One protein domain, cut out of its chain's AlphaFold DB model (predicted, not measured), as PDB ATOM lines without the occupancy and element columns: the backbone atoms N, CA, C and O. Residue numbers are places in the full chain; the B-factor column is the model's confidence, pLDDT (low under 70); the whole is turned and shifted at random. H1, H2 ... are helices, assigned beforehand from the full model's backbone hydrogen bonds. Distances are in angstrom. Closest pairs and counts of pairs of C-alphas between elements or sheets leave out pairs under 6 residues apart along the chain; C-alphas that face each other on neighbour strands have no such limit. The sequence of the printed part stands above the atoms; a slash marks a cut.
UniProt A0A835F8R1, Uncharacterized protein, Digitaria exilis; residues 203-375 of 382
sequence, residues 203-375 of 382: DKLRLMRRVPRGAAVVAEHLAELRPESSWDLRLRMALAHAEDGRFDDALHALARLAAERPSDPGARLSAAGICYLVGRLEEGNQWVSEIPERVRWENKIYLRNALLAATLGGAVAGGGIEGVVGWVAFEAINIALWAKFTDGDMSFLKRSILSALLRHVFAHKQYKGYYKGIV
ATOM      1  N   ASP A 203      18.141  21.483  81.653       58.03
ATOM      2  CA  ASP A 203      19.011  22.098  82.653       58.03
ATOM      3  C   ASP A 203      18.257  23.137  83.483       58.03
ATOM      4  O   ASP A 203      18.316  23.097  84.709       58.03
ATOM      5  N   LYS A 204      17.437  23.984  82.848       56.97
ATOM      6  CA  LYS A 204      16.591  24.944  83.575       56.97
ATOM      7  C   LYS A 204      15.484  24.240  84.358       56.97
ATOM      8  O   LYS A 204      15.255  24.575  85.513       56.97
ATOM      9  N   LEU A 205      14.829  23.237  83.773       58.97
ATOM     10  CA  LEU A 205      13.777  22.465  84.452       58.97
ATOM     11  C   LEU A 205      14.310  21.640  85.633       58.97
ATOM     12  O   LEU A 205      13.676  21.596  86.683       58.97
ATOM     13  N   ARG A 206      15.503  21.052  85.515       62.88
ATOM     14  CA  ARG A 206      16.192  20.331  86.597       62.88
ATOM     15  C   ARG A 206      16.659  21.277  87.681       62.88
ATOM     16  O   ARG A 206      16.521  20.936  88.850       62.88
ATOM     17  N   LEU A 207      17.170  22.453  87.314       61.38
ATOM     18  CA  LEU A 207      17.520  23.488  88.281       61.38
ATOM     19  C   LEU A 207      16.279  23.927  89.070       61.38
ATOM     20  O   LEU A 207      16.314  23.942  90.296       61.38
ATOM     21  N   MET A 208      15.157  24.167  88.383       60.41
ATOM     22  CA  MET A 208      13.880  24.508  89.023       60.41
ATOM     23  C   MET A 208      13.341  23.378  89.918       60.41
ATOM     24  O   MET A 208      12.708  23.661  90.930       60.41
ATOM     25  N   ARG A 209      13.608  22.108  89.579       59.47
ATOM     26  CA  ARG A 209      13.150  20.924  90.331       59.47
ATOM     27  C   ARG A 209      14.057  20.540  91.501       59.47
ATOM     28  O   ARG A 209      13.571  20.000  92.489       59.47
ATOM     29  N   ARG A 210      15.362  20.831  91.419       63.50
ATOM     30  CA  ARG A 210      16.306  20.700  92.547       63.50
ATOM     31  C   ARG A 210      15.971  21.642  93.691       63.50
ATOM     32  O   ARG A 210      16.385  21.386  94.813       63.50
ATOM     33  N   VAL A 211      15.213  22.698  93.415       59.94
ATOM     34  CA  VAL A 211      14.541  23.480  94.442       59.94
ATOM     35  C   VAL A 211      13.215  22.767  94.732       59.94
ATOM     36  O   VAL A 211      12.293  22.892  93.928       59.94
ATOM     37  N   PRO A 212      13.067  22.034  95.854       53.38
ATOM     38  CA  PRO A 212      11.923  21.139  96.097       53.38
ATOM     39  C   PRO A 212      10.554  21.839  96.079       53.38
ATOM     40  O   PRO A 212       9.521  21.184  96.005       53.38
ATOM     41  N   ARG A 213      10.547  23.176  96.148       61.28
ATOM     42  CA  ARG A 213       9.362  24.040  96.057       61.28
ATOM     43  C   ARG A 213       9.435  25.075  94.928       61.28
ATOM     44  O   ARG A 213       8.445  25.733  94.654       61.28
ATOM     45  N   GLY A 214      10.577  25.225  94.257       68.00
ATOM     46  CA  GLY A 214      10.824  26.350  93.351       68.00
ATOM     47  C   GLY A 214       9.990  26.273  92.079       68.00
ATOM     48  O   GLY A 214       9.315  27.234  91.741       68.00
ATOM     49  N   ALA A 215       9.982  25.124  91.397       69.19
ATOM     50  CA  ALA A 215       9.234  24.969  90.147       69.19
ATOM     51  C   ALA A 215       7.718  25.143  90.324       69.19
ATOM     52  O   ALA A 215       7.088  25.810  89.510       69.19
ATOM     53  N   ALA A 216       7.146  24.565  91.387       70.19
ATOM     54  CA  ALA A 216       5.717  24.668  91.674       70.19
ATOM     55  C   ALA A 216       5.325  26.109  92.028       70.19
ATOM     56  O   ALA A 216       4.407  26.645  91.419       70.19
ATOM     57  N   VAL A 217       6.091  26.773  92.900       76.25
ATOM     58  CA  VAL A 217       5.860  28.181  93.267       76.25
ATOM     59  C   VAL A 217       6.027  29.108  92.061       76.25
ATOM     60  O   VAL A 217       5.226  30.014  91.865       76.25
ATOM     61  N   VAL A 218       7.030  28.875  91.208       75.88
ATOM     62  CA  VAL A 218       7.204  29.641  89.963       75.88
ATOM     63  C   VAL A 218       6.038  29.396  89.008       75.88
ATOM     64  O   VAL A 218       5.577  30.340  88.376       75.88
ATOM     65  N   ALA A 219       5.541  28.163  88.898       71.75
ATOM     66  CA  ALA A 219       4.384  27.853  88.066       71.75
ATOM     67  C   ALA A 219       3.097  28.501  88.592       71.75
ATOM     68  O   ALA A 219       2.339  29.032  87.788       71.75
ATOM     69  N   GLU A 220       2.877  28.502  89.907       75.75
ATOM     70  CA  GLU A 220       1.750  29.182  90.560       75.75
ATOM     71  C   GLU A 220       1.829  30.697  90.358       75.75
ATOM     72  O   GLU A 220       0.882  31.307  89.870       75.75
ATOM     73  N   HIS A 221       2.993  31.297  90.601       76.38
ATOM     74  CA  HIS A 221       3.196  32.728  90.383       76.38
ATOM     75  C   HIS A 221       3.054  33.122  88.902       76.38
ATOM     76  O   HIS A 221       2.471  34.152  88.560       76.38
ATOM     77  N   LEU A 222       3.537  32.278  87.984       76.12
ATOM     78  CA  LEU A 222       3.296  32.458  86.554       76.12
ATOM     79  C   LEU A 222       1.829  32.242  86.185       76.12
ATOM     80  O   LEU A 222       1.395  32.842  85.212       76.12
ATOM     81  N   ALA A 223       1.062  31.422  86.904       75.00
ATOM     82  CA  ALA A 223      -0.366  31.256  86.640       75.00
ATOM     83  C   ALA A 223      -1.138  32.547  86.930       75.00
ATOM     84  O   ALA A 223      -2.042  32.886  86.171       75.00
ATOM     85  N   GLU A 224      -0.726  33.297  87.955       75.81
ATOM     86  CA  GLU A 224      -1.286  34.614  88.279       75.81
ATOM     87  C   GLU A 224      -0.920  35.671  87.227       75.81
ATOM     88  O   GLU A 224      -1.769  36.449  86.797       75.81
ATOM     89  N   LEU A 225       0.342  35.695  86.781       78.94
ATOM     90  CA  LEU A 225       0.841  36.737  85.874       78.94
ATOM     91  C   LEU A 225       0.583  36.442  84.390       78.94
ATOM     92  O   LEU A 225       0.359  37.358  83.596       78.94
ATOM     93  N   ARG A 226       0.709  35.174  83.988       83.12
ATOM     94  CA  ARG A 226       0.661  34.682  82.601       83.12
ATOM     95  C   ARG A 226       0.122  33.242  82.554       83.12
ATOM     96  O   ARG A 226       0.906  32.299  82.384       83.12
ATOM     97  N   PRO A 227      -1.209  33.065  82.608       75.50
ATOM     98  CA  PRO A 227      -1.854  31.752  82.654       75.50
ATOM     99  C   PRO A 227      -1.352  30.776  81.580       75.50
ATOM    100  O   PRO A 227      -1.061  29.620  81.884       75.50
ATOM    101  N   GLU A 228      -1.135  31.250  80.351       78.06
ATOM    102  CA  GLU A 228      -0.621  30.418  79.252       78.06
ATOM    103  C   GLU A 228       0.820  29.942  79.463       78.06
ATOM    104  O   GLU A 228       1.156  28.795  79.181       78.06
ATOM    105  N   SER A 229       1.684  30.787  80.029       77.56
ATOM    106  CA  SER A 229       3.062  30.389  80.352       77.56
ATOM    107  C   SER A 229       3.106  29.371  81.494       77.56
ATOM    108  O   SER A 229       3.988  28.509  81.520       77.56
ATOM    109  N   SER A 230       2.141  29.438  82.418       86.06
ATOM    110  CA  SER A 230       2.011  28.462  83.505       86.06
ATOM    111  C   SER A 230       1.609  27.078  83.001       86.06
ATOM    112  O   SER A 230       2.094  26.074  83.517       86.06
ATOM    113  N   TRP A 231       0.752  27.012  81.978       88.75
ATOM    114  CA  TRP A 231       0.294  25.754  81.393       88.75
ATOM    115  C   TRP A 231       1.458  24.977  80.780       88.75
ATOM    116  O   TRP A 231       1.721  23.837  81.164       88.75
ATOM    117  N   ASP A 232       2.223  25.644  79.918       88.56
ATOM    118  CA  ASP A 232       3.413  25.089  79.274       88.56
ATOM    119  C   ASP A 232       4.438  24.573  80.293       88.56
ATOM    120  O   ASP A 232       5.035  23.505  80.117       88.56
ATOM    121  N   LEU A 233       4.647  25.320  81.381       88.62
ATOM    122  CA  LEU A 233       5.561  24.922  82.446       88.62
ATOM    123  C   LEU A 233       5.052  23.686  83.200       88.62
ATOM    124  O   LEU A 233       5.828  22.754  83.414       88.62
ATOM    125  N   ARG A 234       3.764  23.643  83.561       92.31
ATOM    126  CA  ARG A 234       3.161  22.501  84.268       92.31
ATOM    127  C   ARG A 234       3.155  21.237  83.412       92.31
ATOM    128  O   ARG A 234       3.487  20.164  83.916       92.31
ATOM    129  N   LEU A 235       2.892  21.365  82.111       94.62
ATOM    130  CA  LEU A 235       3.007  20.254  81.168       94.62
ATOM    131  C   LEU A 235       4.447  19.721  81.111       94.62
ATOM    132  O   LEU A 235       4.668  18.516  81.219       94.62
ATOM    133  N   ARG A 236       5.451  20.608  81.018       91.56
ATOM    134  CA  ARG A 236       6.870  20.205  81.054       91.56
ATOM    135  C   ARG A 236       7.268  19.565  82.384       91.56
ATOM    136  O   ARG A 236       8.062  18.630  82.376       91.56
ATOM    137  N   MET A 237       6.728  20.033  83.509       91.62
ATOM    138  CA  MET A 237       6.946  19.394  84.811       91.62
ATOM    139  C   MET A 237       6.389  17.969  84.838       91.62
ATOM    140  O   MET A 237       7.086  17.067  85.296       91.62
ATOM    141  N   ALA A 238       5.188  17.748  84.295       95.50
ATOM    142  CA  ALA A 238       4.613  16.411  84.173       95.50
ATOM    143  C   ALA A 238       5.500  15.489  83.316       95.50
ATOM    144  O   ALA A 238       5.825  14.379  83.732       95.50
ATOM    145  N   LEU A 239       5.999  15.972  82.171       94.19
ATOM    146  CA  LEU A 239       6.949  15.210  81.350       94.19
ATOM    147  C   LEU A 239       8.271  14.926  82.078       94.19
ATOM    148  O   LEU A 239       8.849  13.858  81.903       94.19
ATOM    149  N   ALA A 240       8.726  15.824  82.951       91.44
ATOM    150  CA  ALA A 240       9.912  15.585  83.765       91.44
ATOM    151  C   ALA A 240       9.706  14.444  84.789       91.44
ATOM    152  O   ALA A 240      10.672  13.781  85.171       91.44
ATOM    153  N   HIS A 241       8.478  14.172  85.252       92.75
ATOM    154  CA  HIS A 241       8.200  12.949  86.019       92.75
ATOM    155  C   HIS A 241       8.439  11.696  85.170       92.75
ATOM    156  O   HIS A 241       9.116  10.782  85.639       92.75
ATOM    157  N   ALA A 242       7.996  11.699  83.910       95.50
ATOM    158  CA  ALA A 242       8.239  10.595  82.985       95.50
ATOM    159  C   ALA A 242       9.732  10.418  82.661       95.50
ATOM    160  O   ALA A 242      10.205   9.289  82.661       95.50
ATOM    161  N   GLU A 243      10.494  11.507  82.477       91.88
ATOM    162  CA  GLU A 243      11.960  11.449  82.294       91.88
ATOM    163  C   GLU A 243      12.700  10.785  83.462       91.88
ATOM    164  O   GLU A 243      13.781  10.235  83.270       91.88
ATOM    165  N   ASP A 244      12.139  10.855  84.668       89.94
ATOM    166  CA  ASP A 244      12.708  10.238  85.869       89.94
ATOM    167  C   ASP A 244      12.198   8.798  86.084       89.94
ATOM    168  O   ASP A 244      12.451   8.210  87.134       89.94
ATOM    169  N   GLY A 245      11.433   8.242  85.138       93.38
ATOM    170  CA  GLY A 245      10.810   6.918  85.255       93.38
ATOM    171  C   GLY A 245       9.582   6.880  86.174       93.38
ATOM    172  O   GLY A 245       9.023   5.814  86.421       93.38
ATOM    173  N   ARG A 246       9.122   8.034  86.680       96.31
ATOM    174  CA  ARG A 246       7.930   8.151  87.536       96.31
ATOM    175  C   ARG A 246       6.679   8.313  86.678       96.31
ATOM    176  O   ARG A 246       6.074   9.385  86.630       96.31
ATOM    177  N   PHE A 247       6.332   7.261  85.942       96.31
ATOM    178  CA  PHE A 247       5.264   7.313  84.941       96.31
ATOM    179  C   PHE A 247       3.883   7.573  85.551       96.31
ATOM    180  O   PHE A 247       3.134   8.371  84.996       96.31
ATOM    181  N   ASP A 248       3.568   6.991  86.710       97.62
ATOM    182  CA  ASP A 248       2.269   7.211  87.360       97.62
ATOM    183  C   ASP A 248       2.104   8.655  87.857       97.62
ATOM    184  O   ASP A 248       1.055   9.259  87.630       97.62
ATOM    185  N   ASP A 249       3.153   9.260  88.430       96.44
ATOM    186  CA  ASP A 249       3.150  10.686  88.798       96.44
ATOM    187  C   ASP A 249       2.907  11.574  87.566       96.44
ATOM    188  O   ASP A 249       2.150  12.549  87.620       96.44
ATOM    189  N   ALA A 250       3.553  11.238  86.443       97.19
ATOM    190  CA  ALA A 250       3.395  11.958  85.187       97.19
ATOM    191  C   ALA A 250       1.960  11.849  84.657       97.19
ATOM    192  O   ALA A 250       1.353  12.868  84.329       97.19
ATOM    193  N   LEU A 251       1.400  10.635  84.613       97.94
ATOM    194  CA  LEU A 251       0.028  10.386  84.165       97.94
ATOM    195  C   LEU A 251      -0.993  11.076  85.075       97.94
ATOM    196  O   LEU A 251      -1.924  11.703  84.573       97.94
ATOM    197  N   HIS A 252      -0.787  11.055  86.394       97.38
ATOM    198  CA  HIS A 252      -1.645  11.764  87.341       97.38
ATOM    199  C   HIS A 252      -1.620  13.285  87.113       97.38
ATOM    200  O   HIS A 252      -2.670  13.929  87.051       97.38
ATOM    201  N   ALA A 253      -0.432  13.872  86.931       96.31
ATOM    202  CA  ALA A 253      -0.296  15.297  86.633       96.31
ATOM    203  C   ALA A 253      -0.948  15.672  85.288       96.31
ATOM    204  O   ALA A 253      -1.646  16.684  85.200       96.31
ATOM    205  N   LEU A 254      -0.774  14.845  84.254       97.75
ATOM    206  CA  LEU A 254      -1.390  15.048  82.940       97.75
ATOM    207  C   LEU A 254      -2.913  14.910  82.983       97.75
ATOM    208  O   LEU A 254      -3.599  15.694  82.331       97.75
ATOM    209  N   ALA A 255      -3.449  13.982  83.777       97.94
ATOM    210  CA  ALA A 255      -4.887  13.835  83.975       97.94
ATOM    211  C   ALA A 255      -5.503  15.099  84.589       97.94
ATOM    212  O   ALA A 255      -6.528  15.586  84.109       97.94
ATOM    213  N   ARG A 256      -4.845  15.682  85.601       97.00
ATOM    214  CA  ARG A 256      -5.270  16.959  86.196       97.00
ATOM    215  C   ARG A 256      -5.255  18.095  85.177       97.00
ATOM    216  O   ARG A 256      -6.241  18.813  85.065       97.00
ATOM    217  N   LEU A 257      -4.174  18.220  84.406       96.31
ATOM    218  CA  LEU A 257      -4.078  19.226  83.348       96.31
ATOM    219  C   LEU A 257      -5.197  19.042  82.310       96.31
ATOM    220  O   LEU A 257      -5.910  19.992  82.000       96.31
ATOM    221  N   ALA A 258      -5.423  17.816  81.837       97.00
ATOM    222  CA  ALA A 258      -6.491  17.512  80.887       97.00
ATOM    223  C   ALA A 258      -7.893  17.850  81.427       97.00
ATOM    224  O   ALA A 258      -8.751  18.269  80.655       97.00
ATOM    225  N   ALA A 259      -8.128  17.693  82.734       96.81
ATOM    226  CA  ALA A 259      -9.385  18.087  83.369       96.81
ATOM    227  C   ALA A 259      -9.552  19.615  83.453       96.81
ATOM    228  O   ALA A 259     -10.658  20.119  83.277       96.81
ATOM    229  N   GLU A 260      -8.466  20.358  83.683       95.50
ATOM    230  CA  GLU A 260      -8.488  21.827  83.718       95.50
ATOM    231  C   GLU A 260      -8.742  22.454  82.339       95.50
ATOM    232  O   GLU A 260      -9.397  23.493  82.246       95.50
ATOM    233  N   ARG A 261      -8.229  21.842  81.262       95.31
ATOM    234  CA  ARG A 261      -8.425  22.311  79.878       95.31
ATOM    235  C   ARG A 261      -8.819  21.160  78.945       95.31
ATOM    236  O   ARG A 261      -7.998  20.725  78.140       95.31
ATOM    237  N   PRO A 262     -10.085  20.700  78.980       95.88
ATOM    238  CA  PRO A 262     -10.528  19.556  78.176       95.88
ATOM    239  C   PRO A 262     -10.416  19.763  76.660       95.88
ATOM    240  O   PRO A 262     -10.309  18.794  75.914       95.88
ATOM    241  N   SER A 263     -10.450  21.018  76.200       94.88
ATOM    242  CA  SER A 263     -10.303  21.386  74.789       94.88
ATOM    243  C   SER A 263      -8.854  21.387  74.297       94.88
ATOM    244  O   SER A 263      -8.635  21.321  73.087       94.88
ATOM    245  N   ASP A 264      -7.869  21.458  75.199       95.69
ATOM    246  CA  ASP A 264      -6.455  21.394  74.839       95.69
ATOM    247  C   ASP A 264      -6.022  19.922  74.701       95.69
ATOM    248  O   ASP A 264      -6.074  19.153  75.667       95.69
ATOM    249  N   PRO A 265      -5.569  19.484  73.515       97.00
ATOM    250  CA  PRO A 265      -5.203  18.089  73.304       97.00
ATOM    251  C   PRO A 265      -3.836  17.738  73.910       97.00
ATOM    252  O   PRO A 265      -3.481  16.560  73.944       97.00
ATOM    253  N   GLY A 266      -3.037  18.714  74.350       96.12
ATOM    254  CA  GLY A 266      -1.627  18.523  74.677       96.12
ATOM    255  C   GLY A 266      -1.397  17.596  75.865       96.12
ATOM    256  O   GLY A 266      -0.560  16.689  75.782       96.12
ATOM    257  N   ALA A 267      -2.174  17.755  76.937       97.38
ATOM    258  CA  ALA A 267      -2.079  16.888  78.112       97.38
ATOM    259  C   ALA A 267      -2.492  15.439  77.792       97.38
ATOM    260  O   ALA A 267      -1.765  14.500  78.117       97.38
ATOM    261  N   ARG A 268      -3.606  15.259  77.068       97.81
ATOM    262  CA  ARG A 268      -4.118  13.941  76.657       97.81
ATOM    263  C   ARG A 268      -3.178  13.229  75.674       97.81
ATOM    264  O   ARG A 268      -2.867  12.058  75.861       97.81
ATOM    265  N   LEU A 269      -2.658  13.940  74.667       96.81
ATOM    266  CA  LEU A 269      -1.663  13.403  73.728       96.81
ATOM    267  C   LEU A 269      -0.359  13.013  74.432       96.81
ATOM    268  O   LEU A 269       0.260  12.015  74.068       96.81
ATOM    269  N   SER A 270       0.054  13.785  75.439       97.31
ATOM    270  CA  SER A 270       1.227  13.446  76.246       97.31
ATOM    271  C   SER A 270       0.989  12.183  77.078       97.31
ATOM    272  O   SER A 270       1.846  11.301  77.102       97.31
ATOM    273  N   ALA A 271      -0.183  12.055  77.709       97.94
ATOM    274  CA  ALA A 271      -0.533  10.875  78.499       97.94
ATOM    275  C   ALA A 271      -0.549   9.615  77.623       97.94
ATOM    276  O   ALA A 271       0.088   8.622  77.965       97.94
ATOM    277  N   ALA A 272      -1.152   9.705  76.434       96.00
ATOM    278  CA  ALA A 272      -1.139   8.627  75.452       96.00
ATOM    279  C   ALA A 272       0.282   8.192  75.068       96.00
ATOM    280  O   ALA A 272       0.575   7.000  75.035       96.00
ATOM    281  N   GLY A 273       1.185   9.150  74.829       93.75
ATOM    282  CA  GLY A 273       2.585   8.864  74.506       93.75
ATOM    283  C   GLY A 273       3.306   8.086  75.602       93.75
ATOM    284  O   GLY A 273       4.009   7.122  75.303       93.75
ATOM    285  N   ILE A 274       3.097   8.461  76.867       95.81
ATOM    286  CA  ILE A 274       3.638   7.710  78.008       95.81
ATOM    287  C   ILE A 274       3.025   6.306  78.043       95.81
ATOM    288  O   ILE A 274       3.780   5.336  78.071       95.81
ATOM    289  N   CYS A 275       1.691   6.190  77.969       95.69
ATOM    290  CA  CYS A 275       0.971   4.913  78.002       95.69
ATOM    291  C   CYS A 275       1.461   3.930  76.934       95.69
ATOM    292  O   CYS A 275       1.734   2.773  77.252       95.69
ATOM    293  N   TYR A 276       1.643   4.386  75.691       91.81
ATOM    294  CA  TYR A 276       2.153   3.537  74.615       91.81
ATOM    295  C   TYR A 276       3.523   2.952  74.955       91.81
ATOM    296  O   TYR A 276       3.714   1.744  74.835       91.81
ATOM    297  N   LEU A 277       4.461   3.775  75.430       90.25
ATOM    298  CA  LEU A 277       5.814   3.306  75.727       90.25
ATOM    299  C   LEU A 277       5.913   2.402  76.949       90.25
ATOM    300  O   LEU A 277       6.784   1.541  76.969       90.25
ATOM    301  N   VAL A 278       5.037   2.561  77.941       93.38
ATOM    302  CA  VAL A 278       4.998   1.664  79.108       93.38
ATOM    303  C   VAL A 278       4.173   0.392  78.856       93.38
ATOM    304  O   VAL A 278       3.952  -0.384  79.779       93.38
ATOM    305  N   GLY A 279       3.700   0.171  77.623       90.50
ATOM    306  CA  GLY A 279       2.931  -1.020  77.243       90.50
ATOM    307  C   GLY A 279       1.447  -0.981  77.629       90.50
ATOM    308  O   GLY A 279       0.772  -2.002  77.550       90.50
ATOM    309  N   ARG A 280       0.909   0.182  78.017       93.62
ATOM    310  CA  ARG A 280      -0.515   0.404  78.341       93.62
ATOM    311  C   ARG A 280      -1.275   0.881  77.097       93.62
ATOM    312  O   ARG A 280      -1.808   1.989  77.072       93.62
ATOM    313  N   LEU A 281      -1.276   0.065  76.040       91.62
ATOM    314  CA  LEU A 281      -1.793   0.449  74.717       91.62
ATOM    315  C   LEU A 281      -3.263   0.893  74.756       91.62
ATOM    316  O   LEU A 281      -3.580   1.974  74.265       91.62
ATOM    317  N   GLU A 282      -4.131   0.107  75.396       93.19
ATOM    318  CA  GLU A 282      -5.570   0.398  75.485       93.19
ATOM    319  C   GLU A 282      -5.866   1.720  76.189       93.19
ATOM    320  O   GLU A 282      -6.660   2.533  75.718       93.19
ATOM    321  N   GLU A 283      -5.159   1.997  77.280       96.06
ATOM    322  CA  GLU A 283      -5.293   3.271  77.975       96.06
ATOM    323  C   GLU A 283      -4.785   4.434  77.120       96.06
ATOM    324  O   GLU A 283      -5.411   5.492  77.070       96.06
ATOM    325  N   GLY A 284      -3.681   4.241  76.394       94.38
ATOM    326  CA  GLY A 284      -3.198   5.224  75.426       94.38
ATOM    327  C   GLY A 284      -4.236   5.538  74.344       94.38
ATOM    328  O   GLY A 284      -4.464   6.710  74.035       94.38
ATOM    329  N   ASN A 285      -4.925   4.512  73.835       93.69
ATOM    330  CA  ASN A 285      -6.021   4.663  72.876       93.69
ATOM    331  C   ASN A 285      -7.203   5.422  73.492       93.69
ATOM    332  O   ASN A 285      -7.768   6.313  72.850       93.69
ATOM    333  N   GLN A 286      -7.537   5.138  74.753       96.50
ATOM    334  CA  GLN A 286      -8.593   5.841  75.478       96.50
ATOM    335  C   GLN A 286      -8.296   7.345  75.588       96.50
ATOM    336  O   GLN A 286      -9.179   8.153  75.287       96.50
ATOM    337  N   TRP A 287      -7.052   7.730  75.904       97.50
ATOM    338  CA  TRP A 287      -6.628   9.137  75.991       97.50
ATOM    339  C   TRP A 287      -6.835   9.928  74.694       97.50
ATOM    340  O   TRP A 287      -7.082  11.136  74.742       97.50
ATOM    341  N   VAL A 288      -6.738   9.274  73.533       96.06
ATOM    342  CA  VAL A 288      -6.864   9.935  72.221       96.06
ATOM    343  C   VAL A 288      -8.202   9.701  71.531       96.06
ATOM    344  O   VAL A 288      -8.440  10.314  70.489       96.06
ATOM    345  N   SER A 289      -9.069   8.853  72.089       95.56
ATOM    346  CA  SER A 289     -10.322   8.415  71.458       95.56
ATOM    347  C   SER A 289     -11.223   9.587  71.051       95.56
ATOM    348  O   SER A 289     -11.704   9.633  69.922       95.56
ATOM    349  N   GLU A 290     -11.341  10.596  71.914       95.31
ATOM    350  CA  GLU A 290     -12.151  11.801  71.690       95.31
ATOM    351  C   GLU A 290     -11.452  12.891  70.856       95.31
ATOM    352  O   GLU A 290     -12.076  13.883  70.486       95.31
ATOM    353  N   ILE A 291     -10.153  12.755  70.564       96.06
ATOM    354  CA  ILE A 291      -9.389  13.788  69.848       96.06
ATOM    355  C   ILE A 291      -9.477  13.514  68.343       96.06
ATOM    356  O   ILE A 291      -8.984  12.469  67.906       96.06
ATOM    357  N   PRO A 292     -10.015  14.431  67.516       95.69
ATOM    358  CA  PRO A 292     -10.075  14.236  66.071       95.69
ATOM    359  C   PRO A 292      -8.684  14.051  65.459       95.69
ATOM    360  O   PRO A 292      -7.731  14.726  65.850       95.69
ATOM    361  N   GLU A 293      -8.564  13.187  64.448       88.81
ATOM    362  CA  GLU A 293      -7.270  12.823  63.853       88.81
ATOM    363  C   GLU A 293      -6.462  14.049  63.396       88.81
ATOM    364  O   GLU A 293      -5.284  14.185  63.725       88.81
ATOM    365  N   ARG A 294      -7.114  14.997  62.712       91.50
ATOM    366  CA  ARG A 294      -6.489  16.252  62.274       91.50
ATOM    367  C   ARG A 294      -5.874  17.040  63.438       91.50
ATOM    368  O   ARG A 294      -4.758  17.534  63.313       91.50
ATOM    369  N   VAL A 295      -6.567  17.105  64.575       94.12
ATOM    370  CA  VAL A 295      -6.091  17.805  65.778       94.12
ATOM    371  C   VAL A 295      -4.887  17.080  66.376       94.12
ATOM    372  O   VAL A 295      -3.917  17.735  66.761       94.12
ATOM    373  N   ARG A 296      -4.888  15.737  66.395       92.44
ATOM    374  CA  ARG A 296      -3.717  14.946  66.824       92.44
ATOM    375  C   ARG A 296      -2.491  15.273  65.971       92.44
ATOM    376  O   ARG A 296      -1.397  15.427  66.506       92.44
ATOM    377  N   TRP A 297      -2.677  15.416  64.658       86.75
ATOM    378  CA  TRP A 297      -1.600  15.719  63.714       86.75
ATOM    379  C   TRP A 297      -1.000  17.107  63.896       86.75
ATOM    380  O   TRP A 297       0.227  17.244  63.941       86.75
ATOM    381  N   GLU A 298      -1.850  18.122  64.024       91.44
ATOM    382  CA  GLU A 298      -1.429  19.505  64.271       91.44
ATOM    383  C   GLU A 298      -0.681  19.622  65.614       91.44
ATOM    384  O   GLU A 298       0.269  20.391  65.732       91.44
ATOM    385  N   ASN A 299      -1.019  18.762  66.584       93.25
ATOM    386  CA  ASN A 299      -0.477  18.769  67.945       93.25
ATOM    387  C   ASN A 299       0.473  17.595  68.254       93.25
ATOM    388  O   ASN A 299       0.771  17.302  69.414       93.25
ATOM    389  N   LYS A 300       1.019  16.937  67.223       90.56
ATOM    390  CA  LYS A 300       1.878  15.742  67.362       90.56
ATOM    391  C   LYS A 300       3.151  15.962  68.192       90.56
ATOM    392  O   LYS A 300       3.787  14.999  68.617       90.56
ATOM    393  N   ILE A 301       3.537  17.221  68.415       89.56
ATOM    394  CA  ILE A 301       4.689  17.596  69.239       89.56
ATOM    395  C   ILE A 301       4.557  17.108  70.687       89.56
ATOM    396  O   ILE A 301       5.554  16.674  71.260       89.56
ATOM    397  N   TYR A 302       3.348  17.111  71.255       94.25
ATOM    398  CA  TYR A 302       3.112  16.665  72.631       94.25
ATOM    399  C   TYR A 302       3.299  15.157  72.776       94.25
ATOM    400  O   TYR A 302       4.065  14.710  73.627       94.25
ATOM    401  N   LEU A 303       2.702  14.387  71.858       92.88
ATOM    402  CA  LEU A 303       2.892  12.940  71.772       92.88
ATOM    403  C   LEU A 303       4.381  12.586  71.628       92.88
ATOM    404  O   LEU A 303       4.906  11.758  72.369       92.88
ATOM    405  N   ARG A 304       5.088  13.260  70.708       90.25
ATOM    406  CA  ARG A 304       6.529  13.068  70.488       90.25
ATOM    407  C   ARG A 304       7.345  13.354  71.750       90.25
ATOM    408  O   ARG A 304       8.204  12.555  72.108       90.25
ATOM    409  N   ASN A 305       7.109  14.489  72.405       90.62
ATOM    410  CA  ASN A 305       7.868  14.886  73.591       90.62
ATOM    411  C   ASN A 305       7.621  13.928  74.763       90.62
ATOM    412  O   ASN A 305       8.561  13.604  75.481       90.62
ATOM    413  N   ALA A 306       6.393  13.434  74.921       93.75
ATOM    414  CA  ALA A 306       6.061  12.429  75.919       93.75
ATOM    415  C   ALA A 306       6.725  11.076  75.649       93.75
ATOM    416  O   ALA A 306       7.254  10.462  76.572       93.75
ATOM    417  N   LEU A 307       6.776  10.650  74.384       91.50
ATOM    418  CA  LEU A 307       7.495   9.439  73.994       91.50
ATOM    419  C   LEU A 307       8.999   9.563  74.291       91.50
ATOM    420  O   LEU A 307       9.608   8.667  74.872       91.50
ATOM    421  N   LEU A 308       9.604  10.707  73.964       86.38
ATOM    422  CA  LEU A 308      11.003  10.980  74.310       86.38
ATOM    423  C   LEU A 308      11.225  10.980  75.828       86.38
ATOM    424  O   LEU A 308      12.178  10.361  76.296       86.38
ATOM    425  N   ALA A 309      10.339  11.626  76.589       89.12
ATOM    426  CA  ALA A 309      10.418  11.669  78.045       89.12
ATOM    427  C   ALA A 309      10.323  10.267  78.663       89.12
ATOM    428  O   ALA A 309      11.161   9.902  79.480       89.12
ATOM    429  N   ALA A 310       9.366   9.446  78.229       91.62
ATOM    430  CA  ALA A 310       9.230   8.085  78.735       91.62
ATOM    431  C   ALA A 310      10.429   7.198  78.355       91.62
ATOM    432  O   ALA A 310      10.924   6.449  79.196       91.62
ATOM    433  N   THR A 311      10.959   7.341  77.133       87.38
ATOM    434  CA  THR A 311      12.185   6.639  76.702       87.38
ATOM    435  C   THR A 311      13.377   7.011  77.590       87.38
ATOM    436  O   THR A 311      14.141   6.144  78.007       87.38
ATOM    437  N   LEU A 312      13.528   8.299  77.925       85.19
ATOM    438  CA  LEU A 312      14.554   8.782  78.859       85.19
ATOM    439  C   LEU A 312      14.382   8.212  80.272       85.19
ATOM    440  O   LEU A 312      15.380   7.924  80.927       85.19
ATOM    441  N   GLY A 313      13.135   8.020  80.704       89.88
ATOM    442  CA  GLY A 313      12.782   7.355  81.959       89.88
ATOM    443  C   GLY A 313      12.991   5.842  81.964       89.88
ATOM    444  O   GLY A 313      12.660   5.194  82.952       89.88
ATOM    445  N   GLY A 314      13.519   5.263  80.881       87.19
ATOM    446  CA  GLY A 314      13.790   3.832  80.771       87.19
ATOM    447  C   GLY A 314      12.597   2.992  80.318       87.19
ATOM    448  O   GLY A 314      12.680   1.766  80.383       87.19
ATOM    449  N   ALA A 315      11.507   3.607  79.846       87.56
ATOM    450  CA  ALA A 315      10.428   2.853  79.219       87.56
ATOM    451  C   ALA A 315      10.944   2.188  77.937       87.56
ATOM    452  O   ALA A 315      11.569   2.835  77.090       87.56
ATOM    453  N   VAL A 316      10.670   0.894  77.798       82.19
ATOM    454  CA  VAL A 316      11.035   0.112  76.620       82.19
ATOM    455  C   VAL A 316       9.759  -0.204  75.869       82.19
ATOM    456  O   VAL A 316       8.790  -0.676  76.456       82.19
ATOM    457  N   ALA A 317       9.771   0.064  74.570       77.69
ATOM    458  CA  ALA A 317       8.625  -0.155  73.716       77.69
ATOM    459  C   ALA A 317       8.131  -1.607  73.805       77.69
ATOM    460  O   ALA A 317       8.878  -2.535  73.490       77.69
ATOM    461  N   GLY A 318       6.876  -1.793  74.221       73.75
ATOM    462  CA  GLY A 318       6.191  -3.074  74.081       73.75
ATOM    463  C   GLY A 318       5.994  -3.442  72.607       73.75
ATOM    464  O   GLY A 318       6.111  -2.595  71.717       73.75
ATOM    465  N   GLY A 319       5.685  -4.710  72.339       77.12
ATOM    466  CA  GLY A 319       5.367  -5.154  70.984       77.12
ATOM    467  C   GLY A 319       4.204  -4.352  70.391       77.12
ATOM    468  O   GLY A 319       3.240  -4.032  71.085       77.12
ATOM    469  N   GLY A 320       4.300  -4.010  69.109       76.81
ATOM    470  CA  GLY A 320       3.240  -3.326  68.377       76.81
ATOM    471  C   GLY A 320       3.311  -1.802  68.391       76.81
ATOM    472  O   GLY A 320       2.488  -1.203  67.706       76.81
ATOM    473  N   ILE A 321       4.269  -1.168  69.092       78.31
ATOM    474  CA  ILE A 321       4.530   0.293  69.061       78.31
ATOM    475  C   ILE A 321       5.797   0.718  68.297       78.31
ATOM    476  O   ILE A 321       6.148   1.902  68.245       78.31
ATOM    477  N   GLU A 322       6.475  -0.226  67.642       79.25
ATOM    478  CA  GLU A 322       7.755  -0.016  66.948       79.25
ATOM    479  C   GLU A 322       7.638   1.061  65.864       79.25
ATOM    480  O   GLU A 322       8.551   1.862  65.646       79.25
ATOM    481  N   GLY A 323       6.467   1.113  65.230       78.62
ATOM    482  CA  GLY A 323       6.078   2.103  64.243       78.62
ATOM    483  C   GLY A 323       6.236   3.554  64.704       78.62
ATOM    484  O   GLY A 323       6.919   4.374  64.081       78.62
ATOM    485  N   VAL A 324       5.589   3.860  65.828       77.00
ATOM    486  CA  VAL A 324       5.564   5.191  66.450       77.00
ATOM    487  C   VAL A 324       6.918   5.532  67.056       77.00
ATOM    488  O   VAL A 324       7.399   6.650  66.870       77.00
ATOM    489  N   VAL A 325       7.566   4.569  67.714       77.06
ATOM    490  CA  VAL A 325       8.896   4.759  68.310       77.06
ATOM    491  C   VAL A 325       9.925   5.089  67.237       77.06
ATOM    492  O   VAL A 325      10.677   6.056  67.379       77.06
ATOM    493  N   GLY A 326       9.901   4.362  66.117       80.25
ATOM    494  CA  GLY A 326      10.719   4.680  64.956       80.25
ATOM    495  C   GLY A 326      10.480   6.115  64.485       80.25
ATOM    496  O   GLY A 326      11.429   6.886  64.345       80.25
ATOM    497  N   TRP A 327       9.223   6.511  64.273       80.50
ATOM    498  CA  TRP A 327       8.917   7.867  63.812       80.50
ATOM    499  C   TRP A 327       9.406   8.959  64.777       80.50
ATOM    500  O   TRP A 327       9.980   9.958  64.333       80.50
ATOM    501  N   VAL A 328       9.232   8.773  66.087       77.81
ATOM    502  CA  VAL A 328       9.735   9.723  67.088       77.81
ATOM    503  C   VAL A 328      11.256   9.806  67.061       77.81
ATOM    504  O   VAL A 328      11.794  10.914  67.084       77.81
ATOM    505  N   ALA A 329      11.947   8.671  66.947       78.25
ATOM    506  CA  ALA A 329      13.398   8.652  66.801       78.25
ATOM    507  C   ALA A 329      13.838   9.407  65.536       78.25
ATOM    508  O   ALA A 329      14.741  10.239  65.595       78.25
ATOM    509  N   PHE A 330      13.158   9.193  64.406       83.00
ATOM    510  CA  PHE A 330      13.404   9.931  63.167       83.00
ATOM    511  C   PHE A 330      13.251  11.445  63.341       83.00
ATOM    512  O   PHE A 330      14.130  12.205  62.929       83.00
ATOM    513  N   GLU A 331      12.148  11.889  63.944       81.50
ATOM    514  CA  GLU A 331      11.890  13.308  64.200       81.50
ATOM    515  C   GLU A 331      12.951  13.912  65.122       81.50
ATOM    516  O   GLU A 331      13.489  14.974  64.812       81.50
ATOM    517  N   ALA A 332      13.308  13.225  66.210       78.19
ATOM    518  CA  ALA A 332      14.341  13.682  67.137       78.19
ATOM    519  C   ALA A 332      15.701  13.840  66.440       78.19
ATOM    520  O   ALA A 332      16.353  14.876  66.577       78.19
ATOM    521  N   ILE A 333      16.093  12.859  65.619       81.62
ATOM    522  CA  ILE A 333      17.316  12.935  64.813       81.62
ATOM    523  C   ILE A 333      17.242  14.117  63.841       81.62
ATOM    524  O   ILE A 333      18.194  14.884  63.725       81.62
ATOM    525  N   ASN A 334      16.116  14.300  63.151       84.50
ATOM    526  CA  ASN A 334      15.945  15.392  62.197       84.50
ATOM    527  C   ASN A 334      16.026  16.774  62.876       84.50
ATOM    528  O   ASN A 334      16.631  17.684  62.314       84.50
ATOM    529  N   ILE A 335      15.481  16.931  64.088       81.56
ATOM    530  CA  ILE A 335      15.628  18.153  64.900       81.56
ATOM    531  C   ILE A 335      17.093  18.378  65.281       81.56
ATOM    532  O   ILE A 335      17.596  19.485  65.111       81.56
ATOM    533  N   ALA A 336      17.796  17.340  65.738       80.94
ATOM    534  CA  ALA A 336      19.212  17.448  66.085       80.94
ATOM    535  C   ALA A 336      20.076  17.838  64.868       80.94
ATOM    536  O   ALA A 336      20.977  18.669  64.981       80.94
ATOM    537  N   LEU A 337      19.771  17.295  63.683       85.06
ATOM    538  CA  LEU A 337      20.422  17.688  62.429       85.06
ATOM    539  C   LEU A 337      20.152  19.153  62.070       85.06
ATOM    540  O   LEU A 337      21.046  19.826  61.562       85.06
ATOM    541  N   TRP A 338      18.937  19.646  62.322       87.06
ATOM    542  CA  TRP A 338      18.609  21.059  62.143       87.06
ATOM    543  C   TRP A 338      19.385  21.955  63.102       87.06
ATOM    544  O   TRP A 338      19.962  22.930  62.636       87.06
ATOM    545  N   ALA A 339      19.449  21.605  64.388       82.25
ATOM    546  CA  ALA A 339      20.210  22.363  65.383       82.25
ATOM    547  C   ALA A 339      21.696  22.462  64.994       82.25
ATOM    548  O   ALA A 339      22.255  23.548  64.892       82.25
ATOM    549  N   LYS A 340      22.317  21.337  64.618       82.50
ATOM    550  CA  LYS A 340      23.709  21.333  64.138       82.50
ATOM    551  C   LYS A 340      23.922  22.148  62.865       82.50
ATOM    552  O   LYS A 340      24.994  22.706  62.667       82.50
ATOM    553  N   PHE A 341      22.928  22.204  61.986       87.25
ATOM    554  CA  PHE A 341      22.990  23.072  60.818       87.25
ATOM    555  C   PHE A 341      22.904  24.554  61.208       87.25
ATOM    556  O   PHE A 341      23.692  25.350  60.702       87.25
ATOM    557  N   THR A 342      21.992  24.928  62.111       85.75
ATOM    558  CA  THR A 342      21.838  26.323  62.558       85.75
ATOM    559  C   THR A 342      23.044  26.829  63.340       85.75
ATOM    560  O   THR A 342      23.381  28.002  63.217       85.75
ATOM    561  N   ASP A 343      23.724  25.946  64.068       89.19
ATOM    562  CA  ASP A 343      24.933  26.280  64.829       89.19
ATOM    563  C   ASP A 343      26.180  26.425  63.932       89.19
ATOM    564  O   ASP A 343      27.241  26.819  64.402       89.19
ATOM    565  N   GLY A 344      26.080  26.105  62.634       92.62
ATOM    566  CA  GLY A 344      27.208  26.130  61.693       92.62
ATOM    567  C   GLY A 344      28.102  24.883  61.738       92.62
ATOM    568  O   GLY A 344      28.961  24.713  60.872       92.62
ATOM    569  N   ASP A 345      27.849  23.961  62.668       88.94
ATOM    570  CA  ASP A 345      28.566  22.686  62.828       88.94
ATOM    571  C   ASP A 345      28.335  21.700  61.665       88.94
ATOM    572  O   ASP A 345      29.030  20.685  61.523       88.94
ATOM    573  N   MET A 346      27.310  21.933  60.841       92.25
ATOM    574  CA  MET A 346      26.931  21.050  59.744       92.25
ATOM    575  C   MET A 346      26.596  21.833  58.479       92.25
ATOM    576  O   MET A 346      25.768  22.734  58.492       92.25
ATOM    577  N   SER A 347      27.168  21.426  57.342       93.31
ATOM    578  CA  SER A 347      26.811  22.014  56.049       93.31
ATOM    579  C   SER A 347      25.399  21.620  55.604       93.31
ATOM    580  O   SER A 347      24.918  20.512  55.877       93.31
ATOM    581  N   PHE A 348      24.750  22.502  54.834       93.19
ATOM    582  CA  PHE A 348      23.428  22.250  54.247       93.19
ATOM    583  C   PHE A 348      23.381  20.934  53.453       93.19
ATOM    584  O   PHE A 348      22.423  20.163  53.570       93.19
ATOM    585  N   LEU A 349      24.437  20.647  52.681       93.06
ATOM    586  CA  LEU A 349      24.547  19.428  51.878       93.06
ATOM    587  C   LEU A 349      24.581  18.174  52.762       93.06
ATOM    588  O   LEU A 349      23.802  17.247  52.535       93.06
ATOM    589  N   LYS A 350      25.426  18.162  53.803       85.94
ATOM    590  CA  LYS A 350      25.535  17.031  54.742       85.94
ATOM    591  C   LYS A 350      24.199  16.767  55.430       85.94
ATOM    592  O   LYS A 350      23.732  15.629  55.464       85.94
ATOM    593  N   ARG A 351      23.538  17.826  55.898       92.19
ATOM    594  CA  ARG A 351      22.216  17.742  56.522       92.19
ATOM    595  C   ARG A 351      21.149  17.216  55.552       92.19
ATOM    596  O   ARG A 351      20.331  16.382  55.947       92.19
ATOM    597  N   SER A 352      21.163  17.659  54.294       87.94
ATOM    598  CA  SER A 352      20.199  17.234  53.268       87.94
ATOM    599  C   SER A 352      20.350  15.756  52.917       87.94
ATOM    600  O   SER A 352      19.354  15.035  52.881       87.94
ATOM    601  N   ILE A 353      21.590  15.280  52.749       87.12
ATOM    602  CA  ILE A 353      21.889  13.863  52.492       87.12
ATOM    603  C   ILE A 353      21.443  12.998  53.675       87.12
ATOM    604  O   ILE A 353      20.726  12.021  53.472       87.12
ATOM    605  N   LEU A 354      21.796  13.372  54.910       86.50
ATOM    606  CA  LEU A 354      21.389  12.623  56.104       86.50
ATOM    607  C   LEU A 354      19.864  12.579  56.254       86.50
ATOM    608  O   LEU A 354      19.298  11.513  56.484       86.50
ATOM    609  N   SER A 355      19.186  13.709  56.041       86.00
ATOM    610  CA  SER A 355      17.720  13.778  56.082       86.00
ATOM    611  C   SER A 355      17.081  12.885  55.010       86.00
ATOM    612  O   SER A 355      16.106  12.187  55.287       86.00
ATOM    613  N   ALA A 356      17.627  12.878  53.788       85.88
ATOM    614  CA  ALA A 356      17.140  12.043  52.693       85.88
ATOM    615  C   ALA A 356      17.348  10.548  52.972       85.88
ATOM    616  O   ALA A 356      16.426   9.762  52.765       85.88
ATOM    617  N   LEU A 357      18.516  10.163  53.498       85.31
ATOM    618  CA  LEU A 357      18.812   8.783  53.891       85.31
ATOM    619  C   LEU A 357      17.873   8.305  55.001       85.31
ATOM    620  O   LEU A 357      17.285   7.234  54.880       85.31
ATOM    621  N   LEU A 358      17.670   9.120  56.038       83.00
ATOM    622  CA  LEU A 358      16.740   8.806  57.120       83.00
ATOM    623  C   LEU A 358      15.311   8.638  56.591       83.00
ATOM    624  O   LEU A 358      14.660   7.640  56.889       83.00
ATOM    625  N   ARG A 359      14.838   9.559  55.737       84.12
ATOM    626  CA  ARG A 359      13.514   9.446  55.102       84.12
ATOM    627  C   ARG A 359      13.402   8.197  54.243       84.12
ATOM    628  O   ARG A 359      12.358   7.559  54.257       84.12
ATOM    629  N   HIS A 360      14.453   7.849  53.504       81.31
ATOM    630  CA  HIS A 360      14.467   6.658  52.665       81.31
ATOM    631  C   HIS A 360      14.351   5.388  53.510       81.31
ATOM    632  O   HIS A 360      13.474   4.571  53.246       81.31
ATOM    633  N   VAL A 361      15.155   5.258  54.569       79.31
ATOM    634  CA  VAL A 361      15.088   4.122  55.505       79.31
ATOM    635  C   VAL A 361      13.694   4.006  56.130       79.31
ATOM    636  O   VAL A 361      13.135   2.909  56.182       79.31
ATOM    637  N   PHE A 362      13.096   5.132  56.528       74.62
ATOM    638  CA  PHE A 362      11.739   5.159  57.080       74.62
ATOM    639  C   PHE A 362      10.659   4.804  56.055       74.62
ATOM    640  O   PHE A 362       9.755   4.023  56.348       74.62
ATOM    641  N   ALA A 363      10.750   5.331  54.836       76.19
ATOM    642  CA  ALA A 363       9.778   5.069  53.779       76.19
ATOM    643  C   ALA A 363       9.834   3.617  53.274       76.19
ATOM    644  O   ALA A 363       8.801   3.054  52.912       76.19
ATOM    645  N   HIS A 364      11.023   3.005  53.258       69.25
ATOM    646  CA  HIS A 364      11.238   1.673  52.691       69.25
ATOM    647  C   HIS A 364      10.826   0.529  53.636       69.25
ATOM    648  O   HIS A 364      10.558  -0.579  53.172       69.25
ATOM    649  N   LYS A 365      10.724   0.783  54.949       60.19
ATOM    650  CA  LYS A 365      10.381  -0.220  55.978       60.19
ATOM    651  C   LYS A 365       8.877  -0.344  56.297       60.19
ATOM    652  O   LYS A 365       8.508  -0.707  57.400       60.19
ATOM    653  N   GLN A 366       7.988  -0.071  55.341       54.41
ATOM    654  CA  GLN A 366       6.533  -0.290  55.491       54.41
ATOM    655  C   GLN A 366       5.821   0.455  56.648       54.41
ATOM    656  O   GLN A 366       4.684   0.131  56.978       54.41
ATOM    657  N   TYR A 367       6.367   1.556  57.177       57.94
ATOM    658  CA  TYR A 367       5.637   2.398  58.148       57.94
ATOM    659  C   TYR A 367       4.375   3.062  57.557       57.94
ATOM    660  O   TYR A 367       3.551   3.612  58.285       57.94
ATOM    661  N   LYS A 368       4.170   2.964  56.235       52.69
ATOM    662  CA  LYS A 368       2.947   3.394  55.534       52.69
ATOM    663  C   LYS A 368       1.669   2.762  56.105       52.69
ATOM    664  O   LYS A 368       0.631   3.415  56.082       52.69
ATOM    665  N   GLY A 369       1.739   1.514  56.581       55.00
ATOM    666  CA  GLY A 369       0.597   0.823  57.194       55.00
ATOM    667  C   GLY A 369       0.343   1.255  58.635       55.00
ATOM    668  O   GLY A 369      -0.796   1.280  59.082       55.00
ATOM    669  N   TYR A 370       1.392   1.678  59.334       52.06
ATOM    670  CA  TYR A 370       1.355   1.943  60.765       52.06
ATOM    671  C   TYR A 370       0.577   3.222  61.120       52.06
ATOM    672  O   TYR A 370      -0.223   3.233  62.051       52.06
ATOM    673  N   TYR A 371       0.697   4.261  60.287       49.22
ATOM    674  CA  TYR A 371      -0.146   5.461  60.380       49.22
ATOM    675  C   TYR A 371      -1.629   5.193  60.110       49.22
ATOM    676  O   TYR A 371      -2.476   5.930  60.595       49.22
ATOM    677  N   LYS A 372      -1.944   4.143  59.342       50.97
ATOM    678  CA  LYS A 372      -3.324   3.705  59.107       50.97
ATOM    679  C   LYS A 372      -3.835   2.771  60.211       50.97
ATOM    680  O   LYS A 372      -5.017   2.824  60.519       50.97
ATOM    681  N   GLY A 373      -2.965   1.938  60.787       50.34
ATOM    682  CA  GLY A 373      -3.321   0.859  61.717       50.34
ATOM    683  C   GLY A 373      -3.536   1.280  63.172       50.34
ATOM    684  O   GLY A 373      -4.419   0.734  63.810       50.34
ATOM    685  N   ILE A 374      -2.819   2.289  63.685       52.78
ATOM    686  CA  ILE A 374      -3.136   2.864  65.014       52.78
ATOM    687  C   ILE A 374      -4.490   3.602  65.004       52.78
ATOM    688  O   ILE A 374      -5.115   3.793  66.042       52.78
ATOM    689  N   VAL A 375      -4.940   4.053  63.831       46.31
ATOM    690  CA  VAL A 375      -6.111   4.932  63.682       46.31
ATOM    691  C   VAL A 375      -7.371   4.156  63.301       46.31
ATOM    692  O   VAL A 375      -8.465   4.523  63.723       46.31
TER     693      VAL A 375
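This is residues 203 to 375 of the 382 residues of an uncharacterized protein of Digitaria exilis (UniProt A0A835F8R1). Helices H2 to H6 fold back and forth in a zigzag, and with H8 packed on H3 and H5 they make the body; at one side of it stands a long helical hairpin, H9 and H10, in which H9 crosses H8. H1 makes a corner with H2 at the far side of the body, and short H11 follows H10 and meets the first residues of H9. The printed part has 173 residues with eleven named helices, H1 to H11 in order, and no named strand: its class is all helix. It is compact, with a radius of gyration of the C-alphas of 17.3 A, and spans 48 by 42 by 29 A.

H1, residues 203 to 210, begins at C-alpha 203 (19.011, 22.098, 82.653). H2 is residues 214 to 225, 16.2 A long; H3 is 227 to 243, 24.6 A; H4 is 247 to 260, 20.0 A; H5 is 265 to 277, 18.6 A. H6, residues 281 to 289, and H7, residues 293 to 298, are shorter. H8 is residues 300 to 312, 18.5 A. H9, residues 322 to 342, is the longest, 30.2 A from C-alpha 322 (7.755, -0.016, 66.948). H10 is residues 348 to 364, 24.0 A, and H11, residues 367 to 373, ends at C-alpha 373 (-3.321, 0.859, 61.717).

H3, H4, H5 and H8 form a bundle, a group of helices packed together. H5 is the hub, touching five helices; it touches H8 with closest C-alphas Ser 270 and Leu 303, 4.8 A apart, at a steep tilt of 38 degrees, only just past shallow. H4 and H5 are a hairpin at 20 degrees, closest at Leu 254 and Ala 267, 5.2 A between C-alphas. H3 and H4 are another, closest at Ala 238 and Ala 250, 4.7 A between C-alphas. H5 and H6 are a hairpin too, with C-alphas Ala 272 and Gly 284 4.0 A apart. H7 only just touches H5, with 3 pairs of C-alphas within 8 A. H2 and H3 are a hairpin at 23 degrees, with C-alphas Ala 223 and Ser 230 4.8 A apart. H1 and H2 touch only at the corner. H8 touches H9, about perpendicular at 82 degrees, with C-alphas Arg 304 and Val 328 closest at 5.7 A. H9 and H10 are a hairpin at 6 degrees, opposite ways. H11 only just touches H9, with 3 pairs of C-alphas within 8 A. Every O i to N i+4 pair is within hydrogen-bond range in H1 to H10; H11 has 1 of 3, and 3 of 4 O i to N i+3 pairs.

The farthest C-alphas, of Glu 224 and His 364, are 50.1 A apart. The printed part has no cut. No link is long; H8 to H9, nine residues, is short, and the others are tight. Mean pLDDT of the printed part is 84.1; residues 203 to 215 and 364 to 375 are under 70.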